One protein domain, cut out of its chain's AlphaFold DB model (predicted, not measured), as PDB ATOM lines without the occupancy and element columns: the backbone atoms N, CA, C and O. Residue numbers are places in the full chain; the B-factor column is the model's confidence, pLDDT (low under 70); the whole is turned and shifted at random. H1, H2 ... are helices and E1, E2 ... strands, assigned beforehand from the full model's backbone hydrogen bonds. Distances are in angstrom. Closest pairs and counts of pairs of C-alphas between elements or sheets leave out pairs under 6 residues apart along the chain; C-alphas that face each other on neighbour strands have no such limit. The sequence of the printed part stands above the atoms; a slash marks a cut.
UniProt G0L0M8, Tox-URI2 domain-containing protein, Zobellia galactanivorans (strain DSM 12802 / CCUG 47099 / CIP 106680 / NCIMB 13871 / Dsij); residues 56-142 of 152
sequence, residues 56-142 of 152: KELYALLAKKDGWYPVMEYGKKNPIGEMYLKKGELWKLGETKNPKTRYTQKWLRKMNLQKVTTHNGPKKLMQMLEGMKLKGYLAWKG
ATOM      1  N   LYS A  56     259.047 219.040 195.086       83.50
ATOM      2  CA  LYS A  56     260.348 219.583 195.465       83.50
ATOM      3  C   LYS A  56     261.377 218.470 195.516       83.50
ATOM      4  O   LYS A  56     261.066 217.318 195.807       83.50
ATOM      5  N   GLU A  57     262.611 218.862 195.255       86.31
ATOM      6  CA  GLU A  57     263.779 218.007 195.370       86.31
ATOM      7  C   GLU A  57     264.582 218.420 196.602       86.31
ATOM      8  O   GLU A  57     264.958 219.590 196.745       86.31
ATOM      9  N   LEU A  58     264.859 217.454 197.475       85.69
ATOM     10  CA  LEU A  58     265.848 217.574 198.534       85.69
ATOM     11  C   LEU A  58     267.219 217.204 197.971       85.69
ATOM     12  O   LEU A  58     267.412 216.100 197.458       85.69
ATOM     13  N   TYR A  59     268.189 218.100 198.118       89.12
ATOM     14  CA  TYR A  59     269.561 217.886 197.672       89.12
ATOM     15  C   TYR A  59     270.562 218.095 198.806       89.12
ATOM     16  O   TYR A  59     270.352 218.885 199.728       89.12
ATOM     17  N   ALA A  60     271.696 217.418 198.680       90.56
ATOM     18  CA  ALA A  60     272.891 217.630 199.475       90.56
ATOM     19  C   ALA A  60     274.022 218.170 198.588       90.56
ATOM     20  O   ALA A  60     274.202 217.737 197.449       90.56
ATOM     21  N   LEU A  61     274.795 219.121 199.106       93.12
ATOM     22  CA  LEU A  61     276.092 219.502 198.560       93.12
ATOM     23  C   LEU A  61     277.165 218.869 199.433       93.12
ATOM     24  O   LEU A  61     277.258 219.181 200.620       93.12
ATOM     25  N   LEU A  62     277.951 217.987 198.831       92.56
ATOM     26  CA  LEU A  62     279.015 217.246 199.491       92.56
ATOM     27  C   LEU A  62     280.378 217.766 199.043       92.56
ATOM     28  O   LEU A  62     280.537 218.194 197.896       92.56
ATOM     29  N   ALA A  63     281.370 217.693 199.922       92.44
ATOM     30  CA  ALA A  63     282.759 217.968 199.581       92.44
ATOM     31  C   ALA A  63     283.252 216.984 198.504       92.44
ATOM     32  O   ALA A  63     283.199 215.766 198.676       92.44
ATOM     33  N   LYS A  64     283.745 217.490 197.368       92.69
ATOM     34  CA  LYS A  64     284.241 216.653 196.258       92.69
ATOM     35  C   LYS A  64     285.625 216.065 196.551       92.69
ATOM     36  O   LYS A  64     285.986 215.023 196.000       92.69
ATOM     37  N   LYS A  65     286.401 216.752 197.384       91.88
ATOM     38  CA  LYS A  65     287.742 216.370 197.833       91.88
ATOM     39  C   LYS A  65     287.973 216.854 199.257       91.88
ATOM     40  O   LYS A  65     287.242 217.728 199.724       91.88
ATOM     41  N   ASP A  66     289.015 216.339 199.886       91.00
ATOM     42  CA  ASP A  66     289.459 216.845 201.178       91.00
ATOM     43  C   ASP A  66     289.988 218.282 201.034       91.00
ATOM     44  O   ASP A  66     290.650 218.618 200.042       91.00
ATOM     45  N   GLY A  67     289.671 219.147 201.995       90.12
ATOM     46  CA  GLY A  67     290.167 220.520 202.004       90.12
ATOM     47  C   GLY A  67     289.354 221.473 202.867       90.12
ATOM     48  O   GLY A  67     288.430 221.077 203.568       90.12
ATOM     49  N   TRP A  68     289.714 222.750 202.793       88.19
ATOM     50  CA  TRP A  68     289.054 223.833 203.513       88.19
ATOM     51  C   TRP A  68     287.835 224.330 202.738       88.19
ATOM     52  O   TRP A  68     287.925 224.627 201.545       88.19
ATOM     53  N   TYR A  69     286.695 224.398 203.422       90.12
ATOM     54  CA  TYR A  69     285.438 224.873 202.859       90.12
ATOM     55  C   TYR A  69     284.913 226.071 203.648       90.12
ATOM     56  O   TYR A  69     285.017 226.093 204.877       90.12
ATOM     57  N   PRO A  70     284.302 227.050 202.962       90.94
ATOM     58  CA  PRO A  70     283.803 228.254 203.604       90.94
ATOM     59  C   PRO A  70     282.604 227.953 204.502       90.94
ATOM     60  O   PRO A  70     281.688 227.218 204.114       90.94
ATOM     61  N   VAL A  71     282.594 228.589 205.669       86.94
ATOM     62  CA  VAL A  71     281.462 228.619 206.595       86.94
ATOM     63  C   VAL A  71     280.607 229.846 206.298       86.94
ATOM     64  O   VAL A  71     281.094 230.977 206.274       86.94
ATOM     65  N   MET A  72     279.325 229.618 206.037       85.31
ATOM     66  CA  MET A  72     278.368 230.618 205.580       85.31
ATOM     67  C   MET A  72     277.349 230.913 206.679       85.31
ATOM     68  O   MET A  72     276.645 230.019 207.136       85.31
ATOM     69  N   GLU A  73     277.189 232.187 207.023       79.12
ATOM     70  CA  GLU A  73     276.210 232.639 208.015       79.12
ATOM     71  C   GLU A  73     275.053 233.404 207.355       79.12
ATOM     72  O   GLU A  73     275.168 233.925 206.234       79.12
ATOM     73  N   TYR A  74     273.901 233.457 208.025       77.50
ATOM     74  CA  TYR A  74     272.812 234.329 207.600       77.50
ATOM     75  C   TYR A  74     273.219 235.808 207.714       77.50
ATOM     76  O   TYR A  74     274.010 236.191 208.566       77.50
ATOM     77  N   GLY A  75     272.743 236.656 206.797       75.81
ATOM     78  CA  GLY A  75     273.053 238.096 206.792       75.81
ATOM     79  C   GLY A  75     274.459 238.498 206.313       75.81
ATOM     80  O   GLY A  75     274.622 239.606 205.804       75.81
ATOM     81  N   LYS A  76     275.464 237.613 206.367       78.75
ATOM     82  CA  LYS A  76     276.831 237.922 205.908       78.75
ATOM     83  C   LYS A  76     277.046 237.575 204.429       78.75
ATOM     84  O   LYS A  76     276.622 236.527 203.936       78.75
ATOM     85  N   LYS A  77     277.694 238.491 203.692       80.56
ATOM     86  CA  LYS A  77     278.061 238.300 202.271       80.56
ATOM     87  C   LYS A  77     279.315 237.439 202.106       80.56
ATOM     88  O   LYS A  77     279.381 236.643 201.172       80.56
ATOM     89  N   ASN A  78     280.268 237.597 203.020       83.56
ATOM     90  CA  ASN A  78     281.532 236.870 203.039       83.56
ATOM     91  C   ASN A  78     281.455 235.696 204.028       83.56
ATOM     92  O   ASN A  78     280.678 235.772 204.985       83.56
ATOM     93  N   PRO A  79     282.231 234.621 203.804       85.50
ATOM     94  CA  PRO A  79     282.336 233.533 204.765       85.50
ATOM     95  C   PRO A  79     282.925 234.029 206.088       85.50
ATOM     96  O   PRO A  79     283.772 234.920 206.100       85.50
ATOM     97  N   ILE A  80     282.467 233.449 207.195       83.44
ATOM     98  CA  ILE A  80     282.932 233.804 208.548       83.44
ATOM     99  C   ILE A  80     284.224 233.090 208.941       83.44
ATOM    100  O   ILE A  80     284.884 233.477 209.898       83.44
ATOM    101  N   GLY A  81     284.573 232.045 208.201       85.12
ATOM    102  CA  GLY A  81     285.744 231.224 208.429       85.12
ATOM    103  C   GLY A  81     285.772 230.062 207.451       85.12
ATOM    104  O   GLY A  81     284.933 229.962 206.549       85.12
ATOM    105  N   GLU A  82     286.728 229.171 207.660       88.44
ATOM    106  CA  GLU A  82     286.890 227.951 206.884       88.44
ATOM    107  C   GLU A  82     286.972 226.759 207.832       88.44
ATOM    108  O   GLU A  82     287.542 226.850 208.918       88.44
ATOM    109  N   MET A  83     286.397 225.634 207.423       83.81
ATOM    110  CA  MET A  83     286.499 224.383 208.162       83.81
ATOM    111  C   MET A  83     286.935 223.279 207.212       83.81
ATOM    112  O   MET A  83     286.511 223.226 206.053       83.81
ATOM    113  N   TYR A  84     287.805 222.405 207.703       86.00
ATOM    114  CA  TYR A  84     288.269 221.266 206.935       86.00
ATOM    115  C   TYR A  84     287.148 220.228 206.807       86.00
ATOM    116  O   TYR A  84     286.606 219.781 207.818       86.00
ATOM    117  N   LEU A  85     286.817 219.843 205.574       85.50
ATOM    118  CA  LEU A  85     285.910 218.737 205.273       85.50
ATOM    119  C   LEU A  85     286.651 217.642 204.515       85.50
ATOM    120  O   LEU A  85     287.440 217.922 203.607       85.50
ATOM    121  N   LYS A  86     286.333 216.393 204.846       88.31
ATOM    122  CA  LYS A  86     286.719 215.223 204.058       88.31
ATOM    123  C   LYS A  86     285.780 215.039 202.869       88.31
ATOM    124  O   LYS A  86     284.613 215.432 202.893       88.31
ATOM    125  N   LYS A  87     286.269 214.395 201.813       88.19
ATOM    126  CA  LYS A  87     285.492 214.013 200.638       88.19
ATOM    127  C   LYS A  87     284.242 213.242 201.066       88.19
ATOM    128  O   LYS A  87     284.322 212.251 201.783       88.19
ATOM    129  N   GLY A  88     283.093 213.685 200.570       88.44
ATOM    130  CA  GLY A  88     281.785 213.117 200.886       88.44
ATOM    131  C   GLY A  88     281.105 213.730 202.109       88.44
ATOM    132  O   GLY A  88     279.916 213.486 202.295       88.44
ATOM    133  N   GLU A  89     281.787 214.560 202.907       87.00
ATOM    134  CA  GLU A  89     281.137 215.240 204.030       87.00
ATOM    135  C   GLU A  89     280.143 216.306 203.560       87.00
ATOM    136  O   GLU A  89     280.291 216.937 202.506       87.00
ATOM    137  N   LEU A  90     279.095 216.490 204.365       88.44
ATOM    138  CA  LEU A  90     277.981 217.376 204.067       88.44
ATOM    139  C   LEU A  90     278.379 218.838 204.272       88.44
ATOM    140  O   LEU A  90     278.577 219.293 205.395       88.44
ATOM    141  N   TRP A  91     278.401 219.600 203.182       91.25
ATOM    142  CA  TRP A  91     278.560 221.049 203.244       91.25
ATOM    143  C   TRP A  91     277.210 221.757 203.354       91.25
ATOM    144  O   TRP A  91     277.074 222.700 204.122       91.25
ATOM    145  N   LYS A  92     276.185 221.312 202.616       91.75
ATOM    146  CA  LYS A  92     274.845 221.919 202.664       91.75
ATOM    147  C   LYS A  92     273.755 220.889 202.434       91.75
ATOM    148  O   LYS A  92     273.892 220.052 201.550       91.75
ATOM    149  N   LEU A  93     272.639 221.033 203.132       87.81
ATOM    150  CA  LEU A  93     271.385 220.359 202.809       87.81
ATOM    151  C   LEU A  93     270.304 221.403 202.524       87.81
ATOM    152  O   LEU A  93     270.245 222.427 203.205       87.81
ATOM    153  N   GLY A  94     269.460 221.166 201.527       87.44
ATOM    154  CA  GLY A  94     268.291 222.012 201.320       87.44
ATOM    155  C   GLY A  94     267.326 221.484 200.274       87.44
ATOM    156  O   GLY A  94     267.651 220.581 199.506       87.44
ATOM    157  N   GLU A  95     266.145 222.086 200.219       85.44
ATOM    158  CA  GLU A  95     265.154 221.822 199.181       85.44
ATOM    159  C   GLU A  95     265.177 222.851 198.036       85.44
ATOM    160  O   GLU A  95     265.607 224.002 198.175       85.44
ATOM    161  N   THR A  96     264.689 222.458 196.860       84.81
ATOM    162  CA  THR A  96     264.484 223.366 195.725       84.81
ATOM    163  C   THR A  96     263.370 222.871 194.808       84.81
ATOM    164  O   THR A  96     263.168 221.672 194.647       84.81
ATOM    165  N   LYS A  97     262.649 223.806 194.177       84.38
ATOM    166  CA  LYS A  97     261.722 223.493 193.074       84.38
ATOM    167  C   LYS A  97     262.458 223.274 191.747       84.38
ATOM    168  O   LYS A  97     261.992 222.540 190.893       84.38
ATOM    169  N   ASN A  98     263.623 223.908 191.593       83.19
ATOM    170  CA  ASN A  98     264.394 223.927 190.351       83.19
ATOM    171  C   ASN A  98     265.809 223.381 190.598       83.19
ATOM    172  O   ASN A  98     266.773 224.149 190.683       83.19
ATOM    173  N   PRO A  99     265.971 222.061 190.770       77.81
ATOM    174  CA  PRO A  99     267.252 221.475 191.154       77.81
ATOM    175  C   PRO A  99     268.336 221.678 190.107       77.81
ATOM    176  O   PRO A  99     269.486 221.937 190.465       77.81
ATOM    177  N   LYS A 100     267.990 221.612 188.818       75.44
ATOM    178  CA  LYS A 100     268.942 221.773 187.709       75.44
ATOM    179  C   LYS A 100     269.551 223.178 187.638       75.44
ATOM    180  O   LYS A 100     270.713 223.299 187.275       75.44
ATOM    181  N   THR A 101     268.802 224.217 188.013       81.69
ATOM    182  CA  THR A 101     269.226 225.619 187.841       81.69
ATOM    183  C   THR A 101     269.652 226.306 189.138       81.69
ATOM    184  O   THR A 101     270.323 227.332 189.078       81.69
ATOM    185  N   ARG A 102     269.332 225.746 190.318       85.88
ATOM    186  CA  ARG A 102     269.670 226.343 191.626       85.88
ATOM    187  C   ARG A 102     271.167 226.607 191.808       85.88
ATOM    188  O   ARG A 102     271.535 227.647 192.346       85.88
ATOM    189  N   TYR A 103     272.006 225.667 191.372       86.81
ATOM    190  CA  TYR A 103     273.463 225.778 191.410       86.81
ATOM    191  C   TYR A 103     274.040 225.456 190.040       86.81
ATOM    192  O   TYR A 103     273.822 224.367 189.513       86.81
ATOM    193  N   THR A 104     274.801 226.391 189.477       90.38
ATOM    194  CA  THR A 104     275.482 226.163 188.200       90.38
ATOM    195  C   THR A 104     276.677 225.230 188.389       90.38
ATOM    196  O   THR A 104     277.379 225.285 189.402       90.38
ATOM    197  N   GLN A 105     276.972 224.411 187.378       90.38
ATOM    198  CA  GLN A 105     278.112 223.490 187.424       90.38
ATOM    199  C   GLN A 105     279.452 224.225 187.593       90.38
ATOM    200  O   GLN A 105     280.346 223.748 188.292       90.38
ATOM    201  N   LYS A 106     279.578 225.428 187.008       93.50
ATOM    202  CA  LYS A 106     280.745 226.307 187.185       93.50
ATOM    203  C   LYS A 106     280.929 226.704 188.651       93.50
ATOM    204  O   LYS A 106     282.054 226.674 189.144       93.50
ATOM    205  N   TRP A 107     279.841 227.048 189.342       93.06
ATOM    206  CA  TRP A 107     279.877 227.413 190.758       93.06
ATOM    207  C   TRP A 107     280.228 226.212 191.645       93.06
ATOM    208  O   TRP A 107     281.127 226.320 192.475       93.06
ATOM    209  N   LEU A 108     279.611 225.050 191.405       92.69
ATOM    210  CA  LEU A 108     279.912 223.810 192.136       92.69
ATOM    211  C   LEU A 108     281.382 223.404 191.988       92.69
ATOM    212  O   LEU A 108     282.047 223.107 192.977       92.69
ATOM    213  N   ARG A 109     281.923 223.473 190.764       92.62
ATOM    214  CA  ARG A 109     283.341 223.195 190.501       92.62
ATOM    215  C   ARG A 109     284.260 224.191 191.204       92.62
ATOM    216  O   ARG A 109     285.263 223.769 191.762       92.62
ATOM    217  N   LYS A 110     283.914 225.485 191.204       93.31
ATOM    218  CA  LYS A 110     284.687 226.525 191.906       93.31
ATOM    219  C   LYS A 110     284.751 226.262 193.415       93.31
ATOM    220  O   LYS A 110     285.791 226.484 194.016       93.31
ATOM    221  N   MET A 111     283.659 225.772 193.998       90.94
ATOM    222  CA  MET A 111     283.551 225.474 195.430       90.94
ATOM    223  C   MET A 111     284.026 224.064 195.807       90.94
ATOM    224  O   MET A 111     283.968 223.710 196.975       90.94
ATOM    225  N   ASN A 112     284.475 223.243 194.848       93.88
ATOM    226  CA  ASN A 112     284.774 221.820 195.056       93.88
ATOM    227  C   ASN A 112     283.602 221.030 195.666       93.88
ATOM    228  O   ASN A 112     283.808 220.147 196.491       93.88
ATOM    229  N   LEU A 113     282.371 221.317 195.245       93.88
ATOM    230  CA  LEU A 113     281.170 220.651 195.745       93.88
ATOM    231  C   LEU A 113     280.567 219.715 194.698       93.88
ATOM    232  O   LEU A 113     280.572 219.996 193.498       93.88
ATOM    233  N   GLN A 114     279.990 218.616 195.171       92.38
ATOM    234  CA  GLN A 114     279.160 217.708 194.394       92.38
ATOM    235  C   GLN A 114     277.712 217.824 194.865       92.38
ATOM    236  O   GLN A 114     277.424 217.639 196.044       92.38
ATOM    237  N   LYS A 115     276.796 218.117 193.939       92.06
ATOM    238  CA  LYS A 115     275.360 218.091 194.223       92.06
ATOM    239  C   LYS A 115     274.837 216.668 194.059       92.06
ATOM    240  O   LYS A 115     275.008 216.085 192.991       92.06
ATOM    241  N   VAL A 116     274.180 216.156 195.089       88.75
ATOM    242  CA  VAL A 116     273.509 214.856 195.094       88.75
ATOM    243  C   VAL A 116     272.037 215.077 195.413       88.75
ATOM    244  O   VAL A 116     271.704 215.762 196.379       88.75
ATOM    245  N   THR A 117     271.166 214.525 194.580       87.25
ATOM    246  CA  THR A 117     269.723 214.490 194.819       87.25
ATOM    247  C   THR A 117     269.425 213.369 195.806       87.25
ATOM    248  O   THR A 117     269.782 212.222 195.551       87.25
ATOM    249  N   THR A 118     268.806 213.698 196.937       80.88
ATOM    250  CA  THR A 118     268.558 212.742 198.023       80.88
ATOM    251  C   THR A 118     267.147 212.169 197.939       80.88
ATOM    252  O   THR A 118     266.972 210.957 197.983       80.88
ATOM    253  N   HIS A 119     266.138 213.035 197.820       78.88
ATOM    254  CA  HIS A 119     264.727 212.647 197.773       78.88
ATOM    255  C   HIS A 119     263.944 213.608 196.881       78.88
ATOM    256  O   HIS A 119     264.268 214.792 196.821       78.88
ATOM    257  N   ASN A 120     262.883 213.106 196.255       81.81
ATOM    258  CA  ASN A 120     261.932 213.889 195.471       81.81
ATOM    259  C   ASN A 120     260.525 213.603 195.983       81.81
ATOM    260  O   ASN A 120     260.185 212.445 196.219       81.81
ATOM    261  N   GLY A 121     259.703 214.635 196.153       82.19
ATOM    262  CA  GLY A 121     258.326 214.432 196.589       82.19
ATOM    263  C   GLY A 121     257.581 215.718 196.935       82.19
ATOM    264  O   GLY A 121     258.026 216.813 196.579       82.19
ATOM    265  N   PRO A 122     256.436 215.600 197.629       82.00
ATOM    266  CA  PRO A 122     255.628 216.746 198.024       82.00
ATOM    267  C   PRO A 122     256.425 217.719 198.892       82.00
ATOM    268  O   PRO A 122     257.179 217.306 199.778       82.00
ATOM    269  N   LYS A 123     256.212 219.026 198.694       82.31
ATOM    270  CA  LYS A 123     256.890 220.094 199.452       82.31
ATOM    271  C   LYS A 123     256.907 219.841 200.964       82.31
ATOM    272  O   LYS A 123     257.960 219.952 201.576       82.31
ATOM    273  N   LYS A 124     255.762 219.504 201.569       80.31
ATOM    274  CA  LYS A 124     255.652 219.335 203.031       80.31
ATOM    275  C   LYS A 124     256.547 218.202 203.547       80.31
ATOM    276  O   LYS A 124     257.216 218.370 204.561       80.31
ATOM    277  N   LEU A 125     256.620 217.097 202.803       79.38
ATOM    278  CA  LEU A 125     257.503 215.978 203.121       79.38
ATOM    279  C   LEU A 125     258.976 216.377 202.985       79.38
ATOM    280  O   LEU A 125     259.769 216.084 203.873       79.38
ATOM    281  N   MET A 126     259.347 217.083 201.913       83.88
ATOM    282  CA  MET A 126     260.733 217.528 201.714       83.88
ATOM    283  C   MET A 126     261.189 218.491 202.817       83.88
ATOM    284  O   MET A 126     262.291 218.330 203.335       83.88
ATOM    285  N   GLN A 127     260.323 219.417 203.243       78.81
ATOM    286  CA  GLN A 127     260.583 220.327 204.365       78.81
ATOM    287  C   GLN A 127     260.762 219.580 205.686       78.81
ATOM    288  O   GLN A 127     261.674 219.887 206.455       78.81
ATOM    289  N   MET A 128     259.919 218.576 205.934       77.75
ATOM    290  CA  MET A 128     260.038 217.722 207.112       77.75
ATOM    291  C   MET A 128     261.368 216.956 207.103       77.75
ATOM    292  O   MET A 128     262.106 217.000 208.086       77.75
ATOM    293  N   LEU A 129     261.721 216.322 205.979       77.75
ATOM    294  CA  LEU A 129     262.974 215.576 205.822       77.75
ATOM    295  C   LEU A 129     264.214 216.472 205.930       77.75
ATOM    296  O   LEU A 129     265.198 216.067 206.549       77.75
ATOM    297  N   GLU A 130     264.179 217.679 205.357       83.12
ATOM    298  CA  GLU A 130     265.241 218.678 205.513       83.12
ATOM    299  C   GLU A 130     265.441 219.007 206.994       83.12
ATOM    300  O   GLU A 130     266.552 218.879 207.507       83.12
ATOM    301  N   GLY A 131     264.359 219.356 207.699       79.25
ATOM    302  CA  GLY A 131     264.403 219.683 209.120       79.25
ATOM    303  C   GLY A 131     264.919 218.531 209.979       79.25
ATOM    304  O   GLY A 131     265.782 218.742 210.827       79.25
ATOM    305  N   MET A 132     264.449 217.303 209.735       79.06
ATOM    306  CA  MET A 132     264.904 216.109 210.455       79.06
ATOM    307  C   MET A 132     266.400 215.859 210.253       79.06
ATOM    308  O   MET A 132     267.128 215.656 211.222       79.06
ATOM    309  N   LYS A 133     266.882 215.923 209.008       80.50
ATOM    310  CA  LYS A 133     268.303 215.710 208.700       80.50
ATOM    311  C   LYS A 133     269.185 216.833 209.251       80.50
ATOM    312  O   LYS A 133     270.265 216.540 209.752       80.50
ATOM    313  N   LEU A 134     268.741 218.092 209.201       81.69
ATOM    314  CA  LEU A 134     269.474 219.218 209.790       81.69
ATOM    315  C   LEU A 134     269.539 219.122 211.314       81.69
ATOM    316  O   LEU A 134     270.613 219.316 211.875       81.69
ATOM    317  N   LYS A 135     268.429 218.776 211.978       78.81
ATOM    318  CA  LYS A 135     268.400 218.536 213.429       78.81
ATOM    319  C   LYS A 135     269.309 217.371 213.820       78.81
ATOM    320  O   LYS A 135     270.086 217.509 214.756       78.81
ATOM    321  N   GLY A 136     269.265 216.264 213.077       75.88
ATOM    322  CA  GLY A 136     270.154 215.121 213.300       75.88
ATOM    323  C   GLY A 136     271.630 215.472 213.099       75.88
ATOM    324  O   GLY A 136     272.469 215.100 213.912       75.88
ATOM    325  N   TYR A 137     271.951 216.250 212.061       78.12
ATOM    326  CA  TYR A 137     273.314 216.728 211.824       78.12
ATOM    327  C   TYR A 137     273.794 217.663 212.942       78.12
ATOM    328  O   TYR A 137     274.907 217.498 213.437       78.12
ATOM    329  N   LEU A 138     272.944 218.601 213.370       78.88
ATOM    330  CA  LEU A 138     273.219 219.503 214.487       78.88
ATOM    331  C   LEU A 138     273.454 218.722 215.786       78.88
ATOM    332  O   LEU A 138     274.409 219.013 216.491       78.88
ATOM    333  N   ALA A 139     272.642 217.703 216.074       73.06
ATOM    334  CA  ALA A 139     272.827 216.839 217.240       73.06
ATOM    335  C   ALA A 139     274.133 216.026 217.173       73.06
ATOM    336  O   ALA A 139     274.776 215.803 218.193       73.06
ATOM    337  N   TRP A 140     274.550 215.606 215.975       73.44
ATOM    338  CA  TRP A 140     275.777 214.833 215.773       73.44
ATOM    339  C   TRP A 140     277.056 215.678 215.846       73.44
ATOM    340  O   TRP A 140     278.038 215.262 216.456       73.44
ATOM    341  N   LYS A 141     277.071 216.846 215.195       74.75
ATOM    342  CA  LYS A 141     278.272 217.689 215.042       74.75
ATOM    343  C   LYS A 141     278.309 218.891 215.981       74.75
ATOM    344  O   LYS A 141     279.366 219.493 216.128       74.75
ATOM    345  N   GLY A 142     277.183 219.261 216.584       76.75
ATOM    346  CA  GLY A 142     277.038 220.460 217.414       76.75
ATOM    347  C   GLY A 142     276.830 221.761 216.630       76.75
ATOM    348  O   GLY A 142     276.608 222.801 217.237       76.75
TER     349      GLY A 142
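AT A GLANCE: This is residues 56 to 142 of the 152 residues of the protein "Tox-URI2 domain-containing protein" of Zobellia galactanivorans (strain DSM 12802 / CCUG 47099 / CIP 106680 / NCIMB 13871 / Dsij) (UniProt G0L0M8). A twisted sheet of three strands, E4, E1 and E5, has one long helix, H3, lying along its strands over one face. The small hairpin of E2 and E3 stands at one end of this sheet, near the end of E1, and the short helices H1 and H2 only graze the sheet, apart from H3. The printed part has 87 residues, with three named helices and five named strands in the order E1 E2 E3 E4 H1 H2 E5 H3, of mixed class. The three-stranded sheet runs E4, E1, E5, and both it and the sheet of E2 and E3 are antiparallel. The whole is compact, with a radius of gyration of the C-alphas of 13.3 A and spans of 34 by 31 by 27 A.

IN THESE COORDINATES: Find C-alpha 56 at (260.348, 219.583, 195.465); from there E1, residues 56 to 63, runs 22.8 A to C-alpha 63 at (282.759, 217.968, 199.581). Next come E2, residues 67 to 71, and E3, residues 81 to 85. E4, residues 90 to 96, covers 17.0 A, and after it you meet H1, residues 99 to 102, and H2, residues 105 to 110. E5, residues 113 to 122, spans 25.9 A, and H3, residues 123 to 141, runs 26.6 A to C-alpha 141 at (278.272, 217.689, 215.042).

HOW THE PARTS SIT: Start at E1, the inner strand. Beside E5 its direction differs by 159 degrees, and N 60 and O 116 are 2.8 A apart, within hydrogen-bond range. Beside E4 the angle is 163 degrees, with N 59 and O 94 at 2.9 A. E4, H1, H2 and E5 form a split strand-helix-strand unit, two strands running the same way with E1 between them, and its crossover is right-handed. H3 is on the sheet at a height of 9.7 A, over E4 and E1, and runs along the strands, at 1 degree to E1 on the local plane; this gives two layers, a helix on one face of a sheet. The closest C-alphas of E4 and H3 are those of Gly 94 and Glu 130, 6.2 A apart. In the hairpin of E2 and E3, N 69 and O 83 are 2.9 A apart. The closest C-alphas of E1 and E3 are those of Ala 63 and Leu 85, 6.6 A apart. In H2 and H3 every O i to N i+4 pair is within hydrogen-bond range; H1 is too short for such a pair.

THE WHOLE: Look to Gly 81 and Pro 122 for the two C-alphas farthest apart, 35.0 A. The printed part has no cut, and no link is long; that from E2 to E3, with 9 residues, is short, and the others are tight. The mean pLDDT of the printed part is 85.1, and no printed residue is under 70.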